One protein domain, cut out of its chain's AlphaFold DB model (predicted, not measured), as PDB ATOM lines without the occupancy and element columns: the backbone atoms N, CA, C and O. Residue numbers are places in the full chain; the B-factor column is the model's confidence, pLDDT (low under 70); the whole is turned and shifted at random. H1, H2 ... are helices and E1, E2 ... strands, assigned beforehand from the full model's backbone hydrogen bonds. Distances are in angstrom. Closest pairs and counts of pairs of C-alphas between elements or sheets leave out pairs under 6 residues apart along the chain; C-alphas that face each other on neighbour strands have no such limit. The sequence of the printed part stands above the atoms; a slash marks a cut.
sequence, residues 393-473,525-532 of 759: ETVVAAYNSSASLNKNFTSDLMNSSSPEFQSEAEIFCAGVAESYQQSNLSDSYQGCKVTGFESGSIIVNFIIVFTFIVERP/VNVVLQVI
ATOM      1  N   GLU A 393       1.456 -53.992  31.118       61.22
ATOM      2  CA  GLU A 393       1.316 -52.533  31.195       61.22
ATOM      3  C   GLU A 393       1.225 -51.928  29.793       61.22
ATOM      4  O   GLU A 393       1.991 -52.278  28.896       61.22
ATOM      5  N   THR A 394       0.267 -51.020  29.603       59.12
ATOM      6  CA  THR A 394       0.060 -50.276  28.356       59.12
ATOM      7  C   THR A 394       0.700 -48.897  28.468       59.12
ATOM      8  O   THR A 394       0.266 -48.082  29.285       59.12
ATOM      9  N   VAL A 395       1.705 -48.623  27.640       69.50
ATOM     10  CA  VAL A 395       2.377 -47.321  27.550       69.50
ATOM     11  C   VAL A 395       1.827 -46.575  26.342       69.50
ATOM     12  O   VAL A 395       1.900 -47.083  25.228       69.50
ATOM     13  N   VAL A 396       1.297 -45.368  26.546       69.12
ATOM     14  CA  VAL A 396       0.887 -44.486  25.444       69.12
ATOM     15  C   VAL A 396       2.031 -43.529  25.127       69.12
ATOM     16  O   VAL A 396       2.513 -42.830  26.017       69.12
ATOM     17  N   ALA A 397       2.451 -43.490  23.865       66.44
ATOM     18  CA  ALA A 397       3.432 -42.547  23.345       66.44
ATOM     19  C   ALA A 397       2.758 -41.583  22.362       66.44
ATOM     20  O   ALA A 397       1.902 -41.988  21.576       66.44
ATOM     21  N   ALA A 398       3.164 -40.316  22.394       66.12
ATOM     22  CA  ALA A 398       2.734 -39.295  21.449       66.12
ATOM     23  C   ALA A 398       3.972 -38.634  20.836       66.12
ATOM     24  O   ALA A 398       4.885 -38.239  21.562       66.12
ATOM     25  N   TYR A 399       3.995 -38.521  19.511       69.19
ATOM     26  CA  TYR A 399       5.127 -38.011  18.746       69.19
ATOM     27  C   TYR A 399       4.697 -36.808  17.912       69.19
ATOM     28  O   TYR A 399       3.705 -36.891  17.190       69.19
ATOM     29  N   ASN A 400       5.452 -35.712  17.991       64.56
ATOM     30  CA  ASN A 400       5.313 -34.594  17.059       64.56
ATOM     31  C   ASN A 400       5.823 -35.005  15.662       64.56
ATOM     32  O   ASN A 400       6.640 -35.918  15.524       64.56
ATOM     33  N   SER A 401       5.294 -34.383  14.613       74.25
ATOM     34  CA  SER A 401       5.569 -34.691  13.203       74.25
ATOM     35  C   SER A 401       5.224 -33.483  12.321       74.25
ATOM     36  O   SER A 401       4.439 -32.631  12.743       74.25
ATOM     37  N   SER A 402       5.793 -33.381  11.115       74.25
ATOM     38  CA  SER A 402       5.671 -32.180  10.268       74.25
ATOM     39  C   SER A 402       5.767 -32.518   8.771       74.25
ATOM     40  O   SER A 402       6.859 -32.538   8.211       74.25
ATOM     41  N   ALA A 403       4.643 -32.802   8.109       71.31
ATOM     42  CA  ALA A 403       4.616 -33.271   6.717       71.31
ATOM     43  C   ALA A 403       4.382 -32.128   5.717       71.31
ATOM     44  O   ALA A 403       3.527 -31.281   5.954       71.31
ATOM     45  N   SER A 404       5.066 -32.121   4.573       72.94
ATOM     46  CA  SER A 404       4.787 -31.184   3.479       72.94
ATOM     47  C   SER A 404       3.733 -31.750   2.519       72.94
ATOM     48  O   SER A 404       3.844 -32.869   2.024       72.94
ATOM     49  N   LEU A 405       2.698 -30.963   2.221       71.31
ATOM     50  CA  LEU A 405       1.706 -31.267   1.191       71.31
ATOM     51  C   LEU A 405       1.938 -30.384  -0.033       71.31
ATOM     52  O   LEU A 405       2.055 -29.163   0.083       71.31
ATOM     53  N   ASN A 406       1.902 -30.978  -1.230       69.88
ATOM     54  CA  ASN A 406       1.918 -30.242  -2.498       69.88
ATOM     55  C   ASN A 406       0.535 -29.613  -2.787       69.88
ATOM     56  O   ASN A 406      -0.194 -30.000  -3.701       69.88
ATOM     57  N   LYS A 407       0.147 -28.674  -1.922       68.12
ATOM     58  CA  LYS A 407      -1.086 -27.886  -1.955       68.12
ATOM     59  C   LYS A 407      -0.748 -26.423  -1.669       68.12
ATOM     60  O   LYS A 407       0.124 -26.126  -0.855       68.12
ATOM     61  N   ASN A 408      -1.471 -25.508  -2.312       74.81
ATOM     62  CA  ASN A 408      -1.285 -24.069  -2.136       74.81
ATOM     63  C   ASN A 408      -1.921 -23.585  -0.821       74.81
ATOM     64  O   ASN A 408      -3.144 -23.622  -0.680       74.81
ATOM     65  N   PHE A 409      -1.111 -23.057   0.093       77.88
ATOM     66  CA  PHE A 409      -1.551 -22.502   1.377       77.88
ATOM     67  C   PHE A 409      -2.590 -21.368   1.255       77.88
ATOM     68  O   PHE A 409      -2.486 -20.494   0.391       77.88
ATOM     69  N   THR A 410      -3.567 -21.345   2.166       81.62
ATOM     70  CA  THR A 410      -4.542 -20.255   2.341       81.62
ATOM     71  C   THR A 410      -4.470 -19.701   3.764       81.62
ATOM     72  O   THR A 410      -4.113 -20.407   4.705       81.62
ATOM     73  N   SER A 411      -4.824 -18.424   3.947       78.81
ATOM     74  CA  SER A 411      -4.771 -17.750   5.256       78.81
ATOM     75  C   SER A 411      -5.631 -18.415   6.329       78.81
ATOM     76  O   SER A 411      -5.316 -18.331   7.515       78.81
ATOM     77  N   ASP A 412      -6.710 -19.080   5.923       81.69
ATOM     78  CA  ASP A 412      -7.707 -19.648   6.828       81.69
ATOM     79  C   ASP A 412      -7.194 -20.918   7.531       81.69
ATOM     80  O   ASP A 412      -7.660 -21.253   8.622       81.69
ATOM     81  N   LEU A 413      -6.150 -21.552   6.981       84.56
ATOM     82  CA  LEU A 413      -5.408 -22.655   7.603       84.56
ATOM     83  C   LEU A 413      -4.534 -22.214   8.795       84.56
ATOM     84  O   LEU A 413      -4.084 -23.062   9.558       84.56
ATOM     85  N   MET A 414      -4.336 -20.910   9.028       78.69
ATOM     86  CA  MET A 414      -3.714 -20.421  10.274       78.69
ATOM     87  C   MET A 414      -4.635 -20.549  11.496       78.69
ATOM     88  O   MET A 414      -4.188 -20.398  12.633       78.69
ATOM     89  N   ASN A 415      -5.937 -20.763  11.288       83.19
ATOM     90  CA  ASN A 415      -6.939 -20.748  12.345       83.19
ATOM     91  C   ASN A 415      -7.495 -22.155  12.583       83.19
ATOM     92  O   ASN A 415      -8.335 -22.620  11.823       83.19
ATOM     93  N   SER A 416      -7.120 -22.795  13.693       84.94
ATOM     94  CA  SER A 416      -7.614 -24.130  14.079       84.94
ATOM     95  C   SER A 416      -9.134 -24.230  14.305       84.94
ATOM     96  O   SER A 416      -9.682 -25.324  14.447       84.94
ATOM     97  N   SER A 417      -9.835 -23.092  14.324       86.88
ATOM     98  CA  SER A 417     -11.297 -23.002  14.395       86.88
ATOM     99  C   SER A 417     -11.975 -22.700  13.047       86.88
ATOM    100  O   SER A 417     -13.184 -22.462  13.039       86.88
ATOM    101  N   SER A 418     -11.247 -22.667  11.923       91.50
ATOM    102  CA  SER A 418     -11.846 -22.506  10.590       91.50
ATOM    103  C   SER A 418     -12.370 -23.845  10.033       91.50
ATOM    104  O   SER A 418     -11.776 -24.897  10.300       91.50
ATOM    105  N   PRO A 419     -13.460 -23.843   9.240       87.88
ATOM    106  CA  PRO A 419     -13.894 -25.021   8.484       87.88
ATOM    107  C   PRO A 419     -12.802 -25.576   7.559       87.88
ATOM    108  O   PRO A 419     -12.686 -26.789   7.382       87.88
ATOM    109  N   GLU A 420     -11.983 -24.690   6.992       83.81
ATOM    110  CA  GLU A 420     -10.889 -25.003   6.076       83.81
ATOM    111  C   GLU A 420      -9.777 -25.782   6.794       83.81
ATOM    112  O   GLU A 420      -9.345 -26.822   6.302       83.81
ATOM    113  N   PHE A 421      -9.379 -25.351   7.999       91.00
ATOM    114  CA  PHE A 421      -8.447 -26.100   8.845       91.00
ATOM    115  C   PHE A 421      -9.022 -27.461   9.225       91.00
ATOM    116  O   PHE A 421      -8.339 -28.472   9.115       91.00
ATOM    117  N   GLN A 422     -10.269 -27.490   9.706       89.38
ATOM    118  CA  GLN A 422     -10.861 -28.699  10.284       89.38
ATOM    119  C   GLN A 422     -11.046 -29.798   9.237       89.38
ATOM    120  O   GLN A 422     -10.694 -30.945   9.499       89.38
ATOM    121  N   SER A 423     -11.516 -29.441   8.039       87.81
ATOM    122  CA  SER A 423     -11.672 -30.391   6.935       87.81
ATOM    123  C   SER A 423     -10.332 -30.888   6.382       87.81
ATOM    124  O   SER A 423     -10.171 -32.092   6.197       87.81
ATOM    125  N   GLU A 424      -9.338 -30.016   6.181       85.25
ATOM    126  CA  GLU A 424      -8.005 -30.437   5.721       85.25
ATOM    127  C   GLU A 424      -7.277 -31.287   6.785       85.25
ATOM    128  O   GLU A 424      -6.621 -32.270   6.447       85.25
ATOM    129  N   ALA A 425      -7.453 -30.983   8.076       87.56
ATOM    130  CA  ALA A 425      -6.896 -31.764   9.182       87.56
ATOM    131  C   ALA A 425      -7.532 -33.157   9.327       87.56
ATOM    132  O   ALA A 425      -6.821 -34.134   9.573       87.56
ATOM    133  N   GLU A 426      -8.854 -33.263   9.162       87.06
ATOM    134  CA  GLU A 426      -9.575 -34.541   9.145       87.06
ATOM    135  C   GLU A 426      -9.130 -35.402   7.954       87.06
ATOM    136  O   GLU A 426      -8.774 -36.568   8.133       87.06
ATOM    137  N   ILE A 427      -9.052 -34.805   6.758       82.94
ATOM    138  CA  ILE A 427      -8.559 -35.453   5.534       82.94
ATOM    139  C   ILE A 427      -7.126 -35.973   5.716       82.94
ATOM    140  O   ILE A 427      -6.845 -37.132   5.400       82.94
ATOM    141  N   PHE A 428      -6.226 -35.143   6.247       85.75
ATOM    142  CA  PHE A 428      -4.835 -35.520   6.484       85.75
ATOM    143  C   PHE A 428      -4.730 -36.695   7.466       85.75
ATOM    144  O   PHE A 428      -4.139 -37.728   7.147       85.75
ATOM    145  N   CYS A 429      -5.363 -36.589   8.638       86.19
ATOM    146  CA  CYS A 429      -5.297 -37.644   9.646       86.19
ATOM    147  C   CYS A 429      -6.013 -38.943   9.235       86.19
ATOM    148  O   CYS A 429      -5.627 -40.013   9.714       86.19
ATOM    149  N   ALA A 430      -6.990 -38.891   8.322       81.75
ATOM    150  CA  ALA A 430      -7.585 -40.084   7.721       81.75
ATOM    151  C   ALA A 430      -6.581 -40.845   6.833       81.75
ATOM    152  O   ALA A 430      -6.434 -42.057   6.990       81.75
ATOM    153  N   GLY A 431      -5.832 -40.152   5.966       77.75
ATOM    154  CA  GLY A 431      -4.790 -40.775   5.135       77.75
ATOM    155  C   GLY A 431      -3.589 -41.289   5.944       77.75
ATOM    156  O   GLY A 431      -3.026 -42.343   5.637       77.75
ATOM    157  N   VAL A 432      -3.244 -40.603   7.043       80.00
ATOM    158  CA  VAL A 432      -2.275 -41.107   8.033       80.00
ATOM    159  C   VAL A 432      -2.792 -42.413   8.646       80.00
ATOM    160  O   VAL A 432      -2.081 -43.417   8.639       80.00
ATOM    161  N   ALA A 433      -4.048 -42.449   9.102       79.81
ATOM    162  CA  ALA A 433      -4.650 -43.657   9.666       79.81
ATOM    163  C   ALA A 433      -4.729 -44.819   8.659       79.81
ATOM    164  O   ALA A 433      -4.504 -45.965   9.044       79.81
ATOM    165  N   GLU A 434      -5.041 -44.564   7.385       75.19
ATOM    166  CA  GLU A 434      -5.039 -45.584   6.323       75.19
ATOM    167  C   GLU A 434      -3.635 -46.159   6.079       75.19
ATOM    168  O   GLU A 434      -3.484 -47.370   5.911       75.19
ATOM    169  N   SER A 435      -2.601 -45.313   6.132       69.56
ATOM    170  CA  SER A 435      -1.206 -45.742   5.998       69.56
ATOM    171  C   SER A 435      -0.771 -46.636   7.167       69.56
ATOM    172  O   SER A 435      -0.247 -47.729   6.956       69.56
ATOM    173  N   TYR A 436      -1.054 -46.230   8.411       75.38
ATOM    174  CA  TYR A 436      -0.718 -47.035   9.590       75.38
ATOM    175  C   TYR A 436      -1.507 -48.351   9.664       75.38
ATOM    176  O   TYR A 436      -0.938 -49.364  10.071       75.38
ATOM    177  N   GLN A 437      -2.761 -48.390   9.198       71.75
ATOM    178  CA  GLN A 437      -3.551 -49.629   9.084       71.75
ATOM    179  C   GLN A 437      -2.936 -50.671   8.134       71.75
ATOM    180  O   GLN A 437      -3.181 -51.862   8.307       71.75
ATOM    181  N   GLN A 438      -2.123 -50.252   7.160       71.38
ATOM    182  CA  GLN A 438      -1.414 -51.155   6.241       71.38
ATOM    183  C   GLN A 438      -0.040 -51.609   6.775       71.38
ATOM    184  O   GLN A 438       0.632 -52.420   6.139       71.38
ATOM    185  N   SER A 439       0.373 -51.116   7.949       72.31
ATOM    186  CA  SER A 439       1.676 -51.392   8.568       72.31
ATOM    187  C   SER A 439       1.619 -52.449   9.683       72.31
ATOM    188  O   SER A 439       0.563 -52.774  10.231       72.31
ATOM    189  N   ASN A 440       2.796 -52.916  10.103       70.06
ATOM    190  CA  ASN A 440       3.029 -53.685  11.334       70.06
ATOM    191  C   ASN A 440       2.711 -52.913  12.632       70.06
ATOM    192  O   ASN A 440       2.699 -53.519  13.699       70.06
ATOM    193  N   LEU A 441       2.472 -51.600  12.560       73.25
ATOM    194  CA  LEU A 441       2.108 -50.750  13.699       73.25
ATOM    195  C   LEU A 441       0.589 -50.528  13.816       73.25
ATOM    196  O   LEU A 441       0.153 -49.793  14.699       73.25
ATOM    197  N   SER A 442      -0.215 -51.165  12.957       74.62
ATOM    198  CA  SER A 442      -1.684 -51.074  12.936       74.62
ATOM    199  C   SER A 442      -2.340 -51.395  14.286       74.62
ATOM    200  O   SER A 442      -3.145 -50.598  14.759       74.62
ATOM    201  N   ASP A 443      -1.940 -52.487  14.947       78.12
ATOM    202  CA  ASP A 443      -2.421 -52.870  16.291       78.12
ATOM    203  C   ASP A 443      -2.002 -51.887  17.409       78.12
ATOM    204  O   ASP A 443      -2.569 -51.911  18.502       78.12
ATOM    205  N   SER A 444      -1.013 -51.025  17.148       75.25
ATOM    206  CA  SER A 444      -0.474 -50.047  18.103       75.25
ATOM    207  C   SER A 444      -0.941 -48.612  17.828       75.25
ATOM    208  O   SER A 444      -0.789 -47.755  18.694       75.25
ATOM    209  N   TYR A 445      -1.464 -48.305  16.637       81.56
ATOM    210  CA  TYR A 445      -1.833 -46.948  16.227       81.56
ATOM    211  C   TYR A 445      -3.156 -46.502  16.867       81.56
ATOM    212  O   TYR A 445      -4.200 -47.122  16.675       81.56
ATOM    213  N   GLN A 446      -3.129 -45.386  17.601       84.25
ATOM    214  CA  GLN A 446      -4.305 -44.838  18.289       84.25
ATOM    215  C   GLN A 446      -4.957 -43.663  17.558       84.25
ATOM    216  O   GLN A 446      -6.144 -43.415  17.767       84.25
ATOM    217  N   GLY A 447      -4.202 -42.911  16.753       82.81
ATOM    218  CA  GLY A 447      -4.737 -41.762  16.027       82.81
ATOM    219  C   GLY A 447      -3.709 -40.696  15.660       82.81
ATOM    220  O   GLY A 447      -2.536 -40.758  16.027       82.81
ATOM    221  N   CYS A 448      -4.206 -39.687  14.949       87.25
ATOM    222  CA  CYS A 448      -3.484 -38.513  14.477       87.25
ATOM    223  C   CYS A 448      -4.250 -37.247  14.887       87.25
ATOM    224  O   CYS A 448      -5.481 -37.260  14.961       87.25
ATOM    225  N   LYS A 449      -3.532 -36.148  15.135       88.81
ATOM    226  CA  LYS A 449      -4.108 -34.817  15.364       88.81
ATOM    227  C   LYS A 449      -3.217 -33.729  14.768       88.81
ATOM    228  O   LYS A 449      -2.113 -33.520  15.261       88.81
ATOM    229  N   VAL A 450      -3.713 -32.980  13.785       90.06
ATOM    230  CA  VAL A 450      -3.040 -31.761  13.297       90.06
ATOM    231  C   VAL A 450      -3.014 -30.689  14.395       90.06
ATOM    232  O   VAL A 450      -4.004 -30.465  15.095       90.06
ATOM    233  N   THR A 451      -1.864 -30.039  14.558       84.75
ATOM    234  CA  THR A 451      -1.606 -28.960  15.522       84.75
ATOM    235  C   THR A 451      -1.473 -27.592  14.853       84.75
ATOM    236  O   THR A 451      -1.784 -26.589  15.493       84.75
ATOM    237  N   GLY A 452      -1.087 -27.535  13.574       82.56
ATOM    238  CA  GLY A 452      -0.988 -26.298  12.799       82.56
ATOM    239  C   GLY A 452      -0.710 -26.540  11.314       82.56
ATOM    240  O   GLY A 452      -0.261 -27.620  10.935       82.56
ATOM    241  N   PHE A 453      -0.938 -25.514  10.491       85.56
ATOM    242  CA  PHE A 453      -0.482 -25.459   9.101       85.56
ATOM    243  C   PHE A 453       0.385 -24.211   8.890       85.56
ATOM    244  O   PHE A 453       0.033 -23.139   9.384       85.56
ATOM    245  N   GLU A 454       1.476 -24.322   8.131       78.81
ATOM    246  CA  GLU A 454       2.387 -23.201   7.846       78.81
ATOM    247  C   GLU A 454       2.479 -22.855   6.351       78.81
ATOM    248  O   GLU A 454       2.130 -23.644   5.468       78.81
ATOM    249  N   SER A 455       2.938 -21.631   6.069       68.88
ATOM    250  CA  SER A 455       2.912 -21.022   4.738       68.88
ATOM    251  C   SER A 455       4.028 -21.516   3.814       68.88
ATOM    252  O   SER A 455       5.204 -21.226   4.042       68.88
ATOM    253  N   GLY A 456       3.635 -22.164   2.720       64.31
ATOM    254  CA  GLY A 456       4.494 -22.674   1.649       64.31
ATOM    255  C   GLY A 456       3.695 -23.653   0.783       64.31
ATOM    256  O   GLY A 456       2.470 -23.520   0.678       64.31
ATOM    257  N   SER A 457       4.356 -24.688   0.263       57.12
ATOM    258  CA  SER A 457       3.715 -26.009   0.155       57.12
ATOM    259  C   SER A 457       3.266 -26.396   1.564       57.12
ATOM    260  O   SER A 457       4.118 -26.445   2.449       57.12
ATOM    261  N   ILE A 458       1.956 -26.552   1.797       70.06
ATOM    262  CA  ILE A 458       1.360 -26.594   3.149       70.06
ATOM    263  C   ILE A 458       2.134 -27.553   4.066       70.06
ATOM    264  O   ILE A 458       2.073 -28.768   3.883       70.06
ATOM    265  N   ILE A 459       2.829 -27.008   5.068       74.00
ATOM    266  CA  ILE A 459       3.496 -27.813   6.097       74.00
ATOM    267  C   ILE A 459       2.466 -28.095   7.183       74.00
ATOM    268  O   ILE A 459       1.958 -27.171   7.812       74.00
ATOM    269  N   VAL A 460       2.138 -29.366   7.377       79.75
ATOM    270  CA  VAL A 460       1.197 -29.871   8.374       79.75
ATOM    271  C   VAL A 460       1.981 -30.280   9.609       79.75
ATOM    272  O   VAL A 460       2.629 -31.323   9.601       79.75
ATOM    273  N   ASN A 461       1.901 -29.502  10.685       76.94
ATOM    274  CA  ASN A 461       2.386 -29.930  11.993       76.94
ATOM    275  C   ASN A 461       1.315 -30.807  12.650       76.94
ATOM    276  O   ASN A 461       0.140 -30.438  12.674       76.94
ATOM    277  N   PHE A 462       1.691 -31.972  13.175       81.50
ATOM    278  CA  PHE A 462       0.751 -32.941  13.741       81.50
ATOM    279  C   PHE A 462       1.361 -33.791  14.856       81.50
ATOM    280  O   PHE A 462       2.571 -33.810  15.068       81.50
ATOM    281  N   ILE A 463       0.491 -34.478  15.592       73.69
ATOM    282  CA  ILE A 463       0.828 -35.460  16.620       73.69
ATOM    283  C   ILE A 463       0.296 -36.822  16.181       73.69
ATOM    284  O   ILE A 463      -0.877 -36.931  15.815       73.69
ATOM    285  N   ILE A 464       1.128 -37.856  16.273       80.19
ATOM    286  CA  ILE A 464       0.744 -39.265  16.112       80.19
ATOM    287  C   ILE A 464       0.775 -39.939  17.485       80.19
ATOM    288  O   ILE A 464       1.702 -39.705  18.262       80.19
ATOM    289  N   VAL A 465      -0.223 -40.766  17.802       78.06
ATOM    290  CA  VAL A 465      -0.339 -41.455  19.096       78.06
ATOM    291  C   VAL A 465      -0.332 -42.970  18.903       78.06
ATOM    292  O   VAL A 465      -1.041 -43.492  18.042       78.06
ATOM    293  N   PHE A 466       0.423 -43.675  19.749       79.44
ATOM    294  CA  PHE A 466       0.505 -45.137  19.779       79.44
ATOM    295  C   PHE A 466       0.330 -45.687  21.198       79.44
ATOM    296  O   PHE A 466       0.750 -45.050  22.163       79.44
ATOM    297  N   THR A 467      -0.214 -46.898  21.319       77.06
ATOM    298  CA  THR A 467      -0.161 -47.712  22.542       77.06
ATOM    299  C   THR A 467       0.790 -48.878  22.323       77.06
ATOM    300  O   THR A 467       0.612 -49.663  21.397       77.06
ATOM    301  N   PHE A 468       1.757 -49.043  23.218       70.69
ATOM    302  CA  PHE A 468       2.646 -50.198  23.260       70.69
ATOM    303  C   PHE A 468       2.338 -51.064  24.481       70.69
ATOM    304  O   PHE A 468       2.076 -50.559  25.575       70.69
ATOM    305  N   ILE A 469       2.401 -52.381  24.302       64.38
ATOM    306  CA  ILE A 469       2.295 -53.356  25.387       64.38
ATOM    307  C   ILE A 469       3.698 -53.696  25.894       64.38
ATOM    308  O   ILE A 469       4.538 -54.182  25.139       64.38
ATOM    309  N   VAL A 470       3.937 -53.477  27.187       59.78
ATOM    310  CA  VAL A 470       5.180 -53.849  27.870       59.78
ATOM    311  C   VAL A 470       4.916 -55.049  28.779       59.78
ATOM    312  O   VAL A 470       4.302 -54.939  29.845       59.78
ATOM    313  N   GLU A 471       5.406 -56.219  28.371       50.03
ATOM    314  CA  GLU A 471       5.459 -57.401  29.234       50.03
ATOM    315  C   GLU A 471       6.691 -57.329  30.145       50.03
ATOM    316  O   GLU A 471       7.820 -57.555  29.708       50.03
ATOM    317  N   ARG A 472       6.500 -57.036  31.439       51.72
ATOM    318  CA  ARG A 472       7.614 -57.107  32.396       51.72
ATOM    319  C   ARG A 472       7.997 -58.567  32.683       51.72
ATOM    320  O   ARG A 472       7.138 -59.332  33.134       51.72
ATOM    321  N   PRO A 473       9.277 -58.962  32.531       41.62
ATOM    322  CA  PRO A 473       9.723 -60.303  32.891       41.62
ATOM    323  C   PRO A 473       9.609 -60.503  34.407       41.62
ATOM    324  O   PRO A 473      10.269 -59.827  35.196       41.62
ATOM    325  N   VAL A 525       7.373 -38.308   4.120       25.73
ATOM    326  CA  VAL A 525       6.618 -37.721   5.234       25.73
ATOM    327  C   VAL A 525       7.597 -37.442   6.368       25.73
ATOM    328  O   VAL A 525       8.064 -38.372   7.022       25.73
ATOM    329  N   ASN A 526       7.897 -36.168   6.628       30.34
ATOM    330  CA  ASN A 526       8.805 -35.791   7.713       30.34
ATOM    331  C   ASN A 526       8.135 -35.963   9.094       30.34
ATOM    332  O   ASN A 526       7.056 -35.432   9.375       30.34
ATOM    333  N   VAL A 527       8.806 -36.696   9.987       27.55
ATOM    334  CA  VAL A 527       8.320 -37.057  11.332       27.55
ATOM    335  C   VAL A 527       9.354 -36.607  12.375       27.55
ATOM    336  O   VAL A 527      10.225 -37.368  12.789       27.55
ATOM    337  N   VAL A 528       9.289 -35.337  12.786       28.16
ATOM    338  CA  VAL A 528      10.255 -34.723  13.717       28.16
ATOM    339  C   VAL A 528       9.945 -35.099  15.177       28.16
ATOM    340  O   VAL A 528       9.244 -34.382  15.898       28.16
ATOM    341  N   LEU A 529      10.490 -36.234  15.633       27.05
ATOM    342  CA  LEU A 529      10.342 -36.719  17.012       27.05
ATOM    343  C   LEU A 529      11.065 -35.823  18.037       27.05
ATOM    344  O   LEU A 529      12.220 -36.054  18.393       27.05
ATOM    345  N   GLN A 530      10.344 -34.866  18.624       27.75
ATOM    346  CA  GLN A 530      10.726 -34.306  19.924       27.75
ATOM    347  C   GLN A 530      10.220 -35.193  21.067       27.75
ATOM    348  O   GLN A 530       9.026 -35.228  21.365       27.75
ATOM    349  N   VAL A 531      11.143 -35.878  21.748       25.52
ATOM    350  CA  VAL A 531      10.850 -36.644  22.969       25.52
ATOM    351  C   VAL A 531      10.752 -35.690  24.163       25.52
ATOM    352  O   VAL A 531      11.762 -35.263  24.718       25.52
ATOM    353  N   ILE A 532       9.527 -35.374  24.588       27.33
ATOM    354  CA  ILE A 532       9.275 -34.646  25.839       27.33
ATOM    355  C   ILE A 532       9.147 -35.667  26.975       27.33
ATOM    356  O   ILE A 532       8.165 -36.405  27.054       27.33
TER     357      ILE A 532
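AT A GLANCE: This is residues 393 to 473 and 525 to 532 of the 759 residues of an uncharacterized protein of Bugula neritina (UniProt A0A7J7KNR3). A long, twisted sheet of three strands has one long helix, H2, packed slantwise over one face, with the short helix H1 near one end of the sheet. The long strands E1 and E3 run side by side, and the shorter E2 borders E3. Look for 89 printed residues, with two named helices and three named strands that follow along the chain as E1, H1, H2, E2, E3; the sheet's order is E1, E3, E2, all antiparallel, and the class is mixed, helices and strands. The whole is only just compact, close to loose, with a radius of gyration of the C-alphas of 14.6 A, and elongated, spanning 53 by 28 by 22 A.

IN THESE COORDINATES: Find C-alpha 393 at (1.316, -52.533, 31.195); from there E1 runs 43.9 A through residues 393 to 408. H1 is residues 411 to 414. H2, residues 419 to 437, covers 26.7 A from C-alpha 419 at (-13.894, -25.021, 8.484). E2, residues 445 to 454, covers 25.5 A. E3, residues 457 to 471, runs 42.8 A to C-alpha 471 at (5.459, -57.401, 29.234).

HOW THE PARTS SIT: Look first at E1 and E3, antiparallel at 163 degrees, with N 401 and O 462 2.8 A apart. E2 and E3 form a hairpin at 156 degrees; N 463 and O 449 are 2.8 A apart. E1, H1, H2 and E2 make a split strand-helix-strand unit, two same-way strands with E3 between them, its crossover right-handed. H2 makes two layers with the sheet, at a height of 7.6 A over E3 and E2, only just slantwise at 31 degrees to E2 on the local plane; its closest C-alphas to E2 are Cys 429 and Cys 448, 5.2 A. H1 only grazes the sheet and touches H2 only at the corner, with C-alphas 413 and 421 closest at 4.8 A. In H2 every O i to N i+4 pair is within hydrogen-bond range; H1 is too short for one.

THE WHOLE: The farthest C-alphas, Ser 411 and Pro 473, are 52.8 A apart. Residues 474 to 524 are not printed, and C-alphas 473 and 525 stand 35.8 A apart across that cut. No link between the named elements is long. Mean pLDDT of the printed part is 71.7; among the 27 residues under 70 are 393 to 400 and 525 to 532.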